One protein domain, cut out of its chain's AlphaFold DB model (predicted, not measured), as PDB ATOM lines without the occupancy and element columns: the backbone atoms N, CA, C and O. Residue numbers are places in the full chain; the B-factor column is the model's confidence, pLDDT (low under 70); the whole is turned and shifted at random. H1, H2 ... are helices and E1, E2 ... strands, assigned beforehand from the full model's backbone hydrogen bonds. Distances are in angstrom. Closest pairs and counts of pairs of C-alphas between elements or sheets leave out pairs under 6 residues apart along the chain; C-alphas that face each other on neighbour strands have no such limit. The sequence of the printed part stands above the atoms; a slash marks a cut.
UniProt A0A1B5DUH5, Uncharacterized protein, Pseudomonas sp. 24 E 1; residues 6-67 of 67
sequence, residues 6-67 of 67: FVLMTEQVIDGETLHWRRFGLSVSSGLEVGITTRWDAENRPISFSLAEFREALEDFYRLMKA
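AT A GLANCE: This is residues 6 to 67 of the 67 residues of an uncharacterized protein of Pseudomonas sp. 24 E 1 (UniProt A0A1B5DUH5). A long hairpin of two strands, E1 and E2, makes one arm of an open V, and the helix H1 makes the other, with its residues 56 to 65 sticking out together with the tail 66 to 67. Two short strands, E4 and E3, lie one after the other along the side of E2 away from E1, and completing a strongly twisted, branched antiparallel sheet. The printed part has 62 residues, with four named strands and then one named helix, E1 E2 E3 E4 H1, of the mixed class. It is loose, with a radius of gyration of the C-alphas of 14.8 A, and flat, spanning 38 by 33 by 17 A.

IN THESE COORDINATES: E1, residues 6 to 15, begins with C-alpha 6 at (-11.703, 1.464, -33.346) and is 28.8 A long. E2, residues 18 to 29, is 31.7 A long and bends by 52 degrees at residue 23. E3 is residues 37 to 40 and E4 residues 47 to 50. H1, residues 51 to 65, is 21.1 A long and ends with C-alpha 65 at (-29.021, -9.901, -35.108).

HOW THE PARTS SIT: E1 lies on one side of E2, an antiparallel hairpin at 158 degrees, with N 9 and O 25 2.8 A apart. On the other side, E3 is antiparallel to E2, also a hairpin, with N 26 and O 39 at 2.9 A. E4 is antiparallel to E2 too, with N 21 and O 47 at 2.8 A. E3 and E4 are apart. H1 only grazes the sheet with residues 51 to 55; the closest C-alphas of H1 and E2 are those of Leu 51 and Thr 18, 5.0 A apart. In H1 every O i to N i+4 pair is within hydrogen-bond range.

THE WHOLE: The C-alphas of Glu 17 and Gly 31, the two farthest apart, are 40.2 A apart. The printed part has no cut and no long link. Residues 30 to 36 and 67 have pLDDT under 70.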
ATOM      1  N   PHE A   6     -11.197   0.754 -34.511       79.81
ATOM      2  CA  PHE A   6     -11.703   1.464 -33.346       79.81
ATOM      3  C   PHE A   6     -12.669   0.545 -32.610       79.81
ATOM      4  O   PHE A   6     -13.742   0.226 -33.122       79.81
ATOM      5  N   VAL A   7     -12.294   0.123 -31.404       84.12
ATOM      6  CA  VAL A   7     -13.125  -0.745 -30.567       84.12
ATOM      7  C   VAL A   7     -13.477  -0.011 -29.285       84.12
ATOM      8  O   VAL A   7     -12.598   0.408 -28.530       84.12
ATOM      9  N   LEU A   8     -14.776   0.140 -29.033       87.62
ATOM     10  CA  LEU A   8     -15.271   0.607 -27.743       87.62
ATOM     11  C   LEU A   8     -15.170  -0.535 -26.732       87.62
ATOM     12  O   LEU A   8     -15.672  -1.634 -26.958       87.62
ATOM     13  N   MET A   9     -14.512  -0.256 -25.616       88.88
ATOM     14  CA  MET A   9     -14.259  -1.194 -24.533       88.88
ATOM     15  C   MET A   9     -15.077  -0.791 -23.309       88.88
ATOM     16  O   MET A   9     -15.218   0.395 -23.006       88.88
ATOM     17  N   THR A  10     -15.560  -1.782 -22.567       92.88
ATOM     18  CA  THR A  10     -16.129  -1.595 -21.228       92.88
ATOM     19  C   THR A  10     -15.484  -2.582 -20.262       92.88
ATOM     20  O   THR A  10     -15.269  -3.746 -20.601       92.88
ATOM     21  N   GLU A  11     -15.145  -2.123 -19.062       92.62
ATOM     22  CA  GLU A  11     -14.740  -2.992 -17.963       92.62
ATOM     23  C   GLU A  11     -15.984  -3.478 -17.221       92.62
ATOM     24  O   GLU A  11     -16.637  -2.712 -16.506       92.62
ATOM     25  N   GLN A  12     -16.293  -4.764 -17.378       94.75
ATOM     26  CA  GLN A  12     -17.444  -5.398 -16.753       94.75
ATOM     27  C   GLN A  12     -17.045  -6.189 -15.503       94.75
ATOM     28  O   GLN A  12     -16.157  -7.037 -15.549       94.75
ATOM     29  N   VAL A  13     -17.764  -5.966 -14.405       95.69
ATOM     30  CA  VAL A  13     -17.635  -6.711 -13.147       95.69
ATOM     31  C   VAL A  13     -19.012  -7.214 -12.735       95.69
ATOM     32  O   VAL A  13     -19.970  -6.447 -12.743       95.69
ATOM     33  N   ILE A  14     -19.117  -8.488 -12.363       96.69
ATOM     34  CA  ILE A  14     -20.345  -9.068 -11.808       96.69
ATOM     35  C   ILE A  14     -20.172  -9.169 -10.296       96.69
ATOM     36  O   ILE A  14     -19.197  -9.763  -9.835       96.69
ATOM     37  N   ASP A  15     -21.109  -8.591  -9.550       96.31
ATOM     38  CA  ASP A  15     -21.166  -8.644  -8.091       96.31
ATOM     39  C   ASP A  15     -22.564  -9.103  -7.658       96.31
ATOM     40  O   ASP A  15     -23.556  -8.378  -7.786       96.31
ATOM     41  N   GLY A  16     -22.660 -10.364  -7.231       96.56
ATOM     42  CA  GLY A  16     -23.934 -11.018  -6.944       96.56
ATOM     43  C   GLY A  16     -24.893 -10.974  -8.140       96.56
ATOM     44  O   GLY A  16     -24.598 -11.497  -9.214       96.56
ATOM     45  N   GLU A  17     -26.049 -10.343  -7.939       97.69
ATOM     46  CA  GLU A  17     -27.105 -10.192  -8.950       97.69
ATOM     47  C   GLU A  17     -27.000  -8.882  -9.748       97.69
ATOM     48  O   GLU A  17     -27.895  -8.557 -10.525       97.69
ATOM     49  N   THR A  18     -25.913  -8.122  -9.580       97.56
ATOM     50  CA  THR A  18     -25.687  -6.850 -10.276       97.56
ATOM     51  C   THR A  18     -24.499  -6.949 -11.230       97.56
ATOM     52  O   THR A  18     -23.440  -7.486 -10.900       97.56
ATOM     53  N   LEU A  19     -24.664  -6.407 -12.433       97.44
ATOM     54  CA  LEU A  19     -23.598  -6.226 -13.410       97.44
ATOM     55  C   LEU A  19     -23.185  -4.759 -13.430       97.44
ATOM     56  O   LEU A  19     -24.020  -3.877 -13.614       97.44
ATOM     57  N   HIS A  20     -21.894  -4.499 -13.269       96.44
ATOM     58  CA  HIS A  20     -21.314  -3.164 -13.293       96.44
ATOM     59  C   HIS A  20     -20.448  -2.982 -14.531       96.44
ATOM     60  O   HIS A  20     -19.490  -3.723 -14.738       96.44
ATOM     61  N   TRP A  21     -20.717  -1.935 -15.297       95.69
ATOM     62  CA  TRP A  21     -19.757  -1.353 -16.225       95.69
ATOM     63  C   TRP A  21     -19.006  -0.251 -15.493       95.69
ATOM     64  O   TRP A  21     -19.551   0.819 -15.227       95.69
ATOM     65  N   ARG A  22     -17.774  -0.555 -15.075       93.06
ATOM     66  CA  ARG A  22     -16.970   0.293 -14.183       93.06
ATOM     67  C   ARG A  22     -16.287   1.430 -14.924       93.06
ATOM     68  O   ARG A  22     -16.209   2.532 -14.390       93.06
ATOM     69  N   ARG A  23     -15.775   1.151 -16.121       92.75
ATOM     70  CA  ARG A  23     -15.025   2.096 -16.953       92.75
ATOM     71  C   ARG A  23     -15.308   1.825 -18.417       92.75
ATOM     72  O   ARG A  23     -15.480   0.673 -18.805       92.75
ATOM     73  N   PHE A  24     -15.272   2.876 -19.221       91.62
ATOM     74  CA  PHE A  24     -15.346   2.781 -20.673       91.62
ATOM     75  C   PHE A  24     -14.036   3.274 -21.266       91.62
ATOM     76  O   PHE A  24     -13.354   4.120 -20.684       91.62
ATOM     77  N   GLY A  25     -13.657   2.727 -22.409       90.56
ATOM     78  CA  GLY A  25     -12.426   3.102 -23.078       90.56
ATOM     79  C   GLY A  25     -12.532   2.947 -24.580       90.56
ATOM     80  O   GLY A  25     -13.402   2.250 -25.094       90.56
ATOM     81  N   LEU A  26     -11.618   3.600 -25.281       87.75
ATOM     82  CA  LEU A  26     -11.425   3.403 -26.705       87.75
ATOM     83  C   LEU A  26     -10.107   2.678 -26.905       87.75
ATOM     84  O   LEU A  26      -9.055   3.122 -26.437       87.75
ATOM     85  N   SER A  27     -10.178   1.566 -27.609       84.44
ATOM     86  CA  SER A  27      -9.011   0.878 -28.107       84.44
ATOM     87  C   SER A  27      -8.811   1.228 -29.574       84.44
ATOM     88  O   SER A  27      -9.726   1.050 -30.380       84.44
ATOM     89  N   VAL A  28      -7.615   1.711 -29.905       76.19
ATOM     90  CA  VAL A  28      -7.211   2.029 -31.277       76.19
ATOM     91  C   VAL A  28      -6.008   1.164 -31.619       76.19
ATOM     92  O   VAL A  28      -4.996   1.223 -30.923       76.19
ATOM     93  N   SER A  29      -6.115   0.357 -32.671       71.31
ATOM     94  CA  SER A  29      -4.952  -0.289 -33.282       71.31
ATOM     95  C   SER A  29      -4.617   0.438 -34.576       71.31
ATOM     96  O   SER A  29      -5.459   0.488 -35.468       71.31
ATOM     97  N   SER A  30      -3.410   0.994 -34.674       63.25
ATOM     98  CA  SER A  30      -2.877   1.560 -35.916       63.25
ATOM     99  C   SER A  30      -1.842   0.604 -36.509       63.25
ATOM    100  O   SER A  30      -0.743   0.456 -35.970       63.25
ATOM    101  N   GLY A  31      -2.173  -0.048 -37.624       65.44
ATOM    102  CA  GLY A  31      -1.251  -0.940 -38.339       65.44
ATOM    103  C   GLY A  31      -1.046  -2.331 -37.708       65.44
ATOM    104  O   GLY A  31      -1.940  -2.894 -37.089       65.44
ATOM    105  N   LEU A  32       0.141  -2.913 -37.926       57.81
ATOM    106  CA  LEU A  32       0.526  -4.283 -37.527       57.81
ATOM    107  C   LEU A  32       1.084  -4.389 -36.092       57.81
ATOM    108  O   LEU A  32       1.578  -5.451 -35.708       57.81
ATOM    109  N   GLU A  33       1.063  -3.304 -35.313       56.41
ATOM    110  CA  GLU A  33       1.632  -3.307 -33.966       56.41
ATOM    111  C   GLU A  33       0.822  -4.183 -33.004       56.41
ATOM    112  O   GLU A  33      -0.372  -3.991 -32.766       56.41
ATOM    113  N   VAL A  34       1.511  -5.159 -32.411       53.19
ATOM    114  CA  VAL A  34       0.974  -6.065 -31.394       53.19
ATOM    115  C   VAL A  34       1.003  -5.337 -30.050       53.19
ATOM    116  O   VAL A  34       1.907  -5.517 -29.240       53.19
ATOM    117  N   GLY A  35       0.031  -4.456 -29.837       56.75
ATOM    118  CA  GLY A  35      -0.057  -3.651 -28.621       56.75
ATOM    119  C   GLY A  35      -1.354  -2.862 -28.567       56.75
ATOM    120  O   GLY A  35      -1.379  -1.668 -28.837       56.75
ATOM    121  N   ILE A  36      -2.450  -3.535 -28.220       62.12
ATOM    122  CA  ILE A  36      -3.749  -2.891 -28.019       62.12
ATOM    123  C   ILE A  36      -3.647  -1.996 -26.775       62.12
ATOM    124  O   ILE A  36      -3.697  -2.482 -25.645       62.12
ATOM    125  N   THR A  37      -3.474  -0.686 -26.967       72.38
ATOM    126  CA  THR A  37      -3.545   0.286 -25.869       72.38
ATOM    127  C   THR A  37      -4.974   0.810 -25.761       72.38
ATOM    128  O   THR A  37      -5.517   1.422 -26.677       72.38
ATOM    129  N   THR A  38      -5.626   0.532 -24.631       84.06
ATOM    130  CA  THR A  38      -6.956   1.076 -24.337       84.06
ATOM    131  C   THR A  38      -6.809   2.393 -23.595       84.06
ATOM    132  O   THR A  38      -6.312   2.432 -22.466       84.06
ATOM    133  N   ARG A  39      -7.274   3.482 -24.210       88.00
ATOM    134  CA  ARG A  39      -7.428   4.764 -23.527       88.00
ATOM    135  C   ARG A  39      -8.741   4.741 -22.754       88.00
ATOM    136  O   ARG A  39      -9.813   4.845 -23.346       88.00
ATOM    137  N   TRP A  40      -8.644   4.600 -21.438       89.75
ATOM    138  CA  TRP A  40      -9.790   4.695 -20.538       89.75
ATOM    139  C   TRP A  40     -10.251   6.144 -20.398       89.75
ATOM    140  O   TRP A  40      -9.432   7.058 -20.289       89.75
ATOM    141  N   ASP A  41     -11.563   6.338 -20.392       88.75
ATOM    142  CA  ASP A  41     -12.179   7.616 -20.077       88.75
ATOM    143  C   ASP A  41     -12.195   7.816 -18.555       88.75
ATOM    144  O   ASP A  41     -12.802   7.040 -17.814       88.75
ATOM    145  N   ALA A  42     -11.479   8.842 -18.092       81.75
ATOM    146  CA  ALA A  42     -11.297   9.140 -16.675       81.75
ATOM    147  C   ALA A  42     -12.521   9.812 -16.035       81.75
ATOM    148  O   ALA A  42     -12.659   9.771 -14.814       81.75
ATOM    149  N   GLU A  43     -13.398  10.428 -16.833       84.94
ATOM    150  CA  GLU A  43     -14.574  11.151 -16.330       84.94
ATOM    151  C   GLU A  43     -15.837  10.282 -16.307       84.94
ATOM    152  O   GLU A  43     -16.899  10.713 -15.845       84.94
ATOM    153  N   ASN A  44     -15.734   9.048 -16.798       80.31
ATOM    154  CA  ASN A  44     -16.897   8.215 -17.012       80.31
ATOM    155  C   ASN A  44     -17.495   7.706 -15.696       80.31
ATOM    156  O   ASN A  44     -16.788   7.318 -14.762       80.31
ATOM    157  N   ARG A  45     -18.829   7.697 -15.624       83.56
ATOM    158  CA  ARG A  45     -19.555   7.237 -14.437       83.56
ATOM    159  C   ARG A  45     -19.913   5.762 -14.597       83.56
ATOM    160  O   ARG A  45     -20.467   5.399 -15.634       83.56
ATOM    161  N   PRO A  46     -19.657   4.918 -13.583       90.19
ATOM    162  CA  PRO A  46     -20.074   3.528 -13.622       90.19
ATOM    163  C   PRO A  46     -21.584   3.396 -13.831       90.19
ATOM    164  O   PRO A  46     -22.365   4.115 -13.204       90.19
ATOM    165  N   ILE A  47     -21.990   2.440 -14.662       94.06
ATOM    166  CA  ILE A  47     -23.397   2.089 -14.886       94.06
ATOM    167  C   ILE A  47     -23.623   0.682 -14.344       94.06
ATOM    168  O   ILE A  47     -22.750  -0.178 -14.458       94.06
ATOM    169  N   SER A  48     -24.765   0.458 -13.699       96.31
ATOM    170  CA  SER A  48     -25.102  -0.835 -13.102       96.31
ATOM    171  C   SER A  48     -26.462  -1.314 -13.584       96.31
ATOM    172  O   SER A  48     -27.364  -0.504 -13.784       96.31
ATOM    173  N   PHE A  49     -26.590  -2.625 -13.739       96.50
ATOM    174  CA  PHE A  49     -27.782  -3.299 -14.235       96.50
ATOM    175  C   PHE A  49     -28.118  -4.484 -13.336       96.50
ATOM    176  O   PHE A  49     -27.212  -5.114 -12.782       96.50
ATOM    177  N   SER A  50     -29.396  -4.850 -13.268       98.06
ATOM    178  CA  SER A  50     -29.762  -6.205 -12.856       98.06
ATOM    179  C   SER A  50     -29.126  -7.206 -13.821       98.06
ATOM    180  O   SER A  50     -29.219  -7.061 -15.043       98.06
ATOM    181  N   LEU A  51     -28.475  -8.238 -13.285       97.75
ATOM    182  CA  LEU A  51     -27.846  -9.276 -14.096       97.75
ATOM    183  C   LEU A  51     -28.886 -10.060 -14.908       97.75
ATOM    184  O   LEU A  51     -28.592 -10.488 -16.024       97.75
ATOM    185  N   ALA A  52     -30.088 -10.249 -14.356       97.81
ATOM    186  CA  ALA A  52     -31.178 -10.937 -15.037       97.81
ATOM    187  C   ALA A  52     -31.671 -10.127 -16.245       97.81
ATOM    188  O   ALA A  52     -31.676 -10.646 -17.359       97.81
ATOM    189  N   GLU A  53     -31.977  -8.843 -16.038       97.44
ATOM    190  CA  GLU A  53     -32.450  -7.944 -17.101       97.44
ATOM    191  C   GLU A  53     -31.402  -7.785 -18.208       97.44
ATOM    192  O   GLU A  53     -31.726  -7.822 -19.394       97.44
ATOM    193  N   PHE A  54     -30.122  -7.665 -17.838       96.31
ATOM    194  CA  PHE A  54     -29.040  -7.560 -18.814       96.31
ATOM    195  C   PHE A  54     -28.944  -8.803 -19.707       96.31
ATOM    196  O   PHE A  54     -28.737  -8.689 -20.915       96.31
ATOM    197  N   ARG A  55     -29.084 -10.001 -19.125       96.44
ATOM    198  CA  ARG A  55     -29.024 -11.263 -19.877       96.44
ATOM    199  C   ARG A  55     -30.196 -11.406 -20.836       96.44
ATOM    200  O   ARG A  55     -29.972 -11.779 -21.981       96.44
ATOM    201  N   GLU A  56     -31.400 -11.076 -20.386       97.69
ATOM    202  CA  GLU A  56     -32.594 -11.090 -21.233       97.69
ATOM    203  C   GLU A  56     -32.436 -10.133 -22.425       97.69
ATOM    204  O   GLU A  56     -32.563 -10.551 -23.576       97.69
ATOM    205  N   ALA A  57     -32.020  -8.888 -22.170       96.44
ATOM    206  CA  ALA A  57     -31.775  -7.906 -23.224       96.44
ATOM    207  C   ALA A  57     -30.690  -8.360 -24.220       96.44
ATOM    208  O   ALA A  57     -30.806  -8.129 -25.427       96.44
ATOM    209  N   LEU A  58     -29.634  -9.021 -23.734       94.31
ATOM    210  CA  LEU A  58     -28.568  -9.552 -24.581       94.31
ATOM    211  C   LEU A  58     -29.059 -10.713 -25.462       94.31
ATOM    212  O   LEU A  58     -28.699 -10.789 -26.638       94.31
ATOM    213  N   GLU A  59     -29.879 -11.612 -24.919       96.88
ATOM    214  CA  GLU A  59     -30.497 -12.686 -25.699       96.88
ATOM    215  C   GLU A  59     -31.399 -12.135 -26.803       96.88
ATOM    216  O   GLU A  59     -31.308 -12.585 -27.949       96.88
ATOM    217  N   ASP A  60     -32.224 -11.139 -26.490       96.50
ATOM    218  CA  ASP A  60     -33.102 -10.501 -27.468       96.50
ATOM    219  C   ASP A  60     -32.316  -9.788 -28.568       96.50
ATOM    220  O   ASP A  60     -32.629  -9.939 -29.752       96.50
ATOM    221  N   PHE A  61     -31.226  -9.103 -28.214       94.50
ATOM    222  CA  PHE A  61     -30.310  -8.532 -29.197       94.50
ATOM    223  C   PHE A  61     -29.760  -9.600 -30.154       94.50
ATOM    224  O   PHE A  61     -29.779  -9.416 -31.373       94.50
ATOM    225  N   TYR A  62     -29.317 -10.751 -29.634       94.25
ATOM    226  CA  TYR A  62     -28.828 -11.839 -30.484       94.25
ATOM    227  C   TYR A  62     -29.911 -12.460 -31.362       94.25
ATOM    228  O   TYR A  62     -29.596 -12.929 -32.457       94.25
ATOM    229  N   ARG A  63     -31.169 -12.485 -30.911       95.00
ATOM    230  CA  ARG A  63     -32.295 -12.924 -31.746       95.00
ATOM    231  C   ARG A  63     -32.511 -11.961 -32.912       95.00
ATOM    232  O   ARG A  63     -32.654 -12.426 -34.036       95.00
ATOM    233  N   LEU A  64     -32.457 -10.651 -32.663       95.00
ATOM    234  CA  LEU A  64     -32.605  -9.622 -33.699       95.00
ATOM    235  C   LEU A  64     -31.446  -9.623 -34.706       95.00
ATOM    236  O   LEU A  64     -31.676  -9.470 -35.895       95.00
ATOM    237  N   MET A  65     -30.212  -9.840 -34.247       92.06
ATOM    238  CA  MET A  65     -29.021  -9.901 -35.108       92.06
ATOM    239  C   MET A  65     -28.965 -11.139 -36.017       92.06
ATOM    240  O   MET A  65     -28.167 -11.174 -36.951       92.06
ATOM    241  N   LYS A  66     -29.741 -12.184 -35.708       77.31
ATOM    242  CA  LYS A  66     -29.819 -13.424 -36.498       77.31
ATOM    243  C   LYS A  66     -30.974 -13.426 -37.512       77.31
ATOM    244  O   LYS A  66     -31.126 -14.431 -38.206       77.31
ATOM    245  N   ALA A  67     -31.777 -12.362 -37.558       53.50
ATOM    246  CA  ALA A  67     -32.840 -12.144 -38.541       53.50
ATOM    247  C   ALA A  67     -32.297 -11.427 -39.785       53.50
ATOM    248  O   ALA A  67     -32.798 -11.741 -40.888       53.50
TER     249      ALA A  67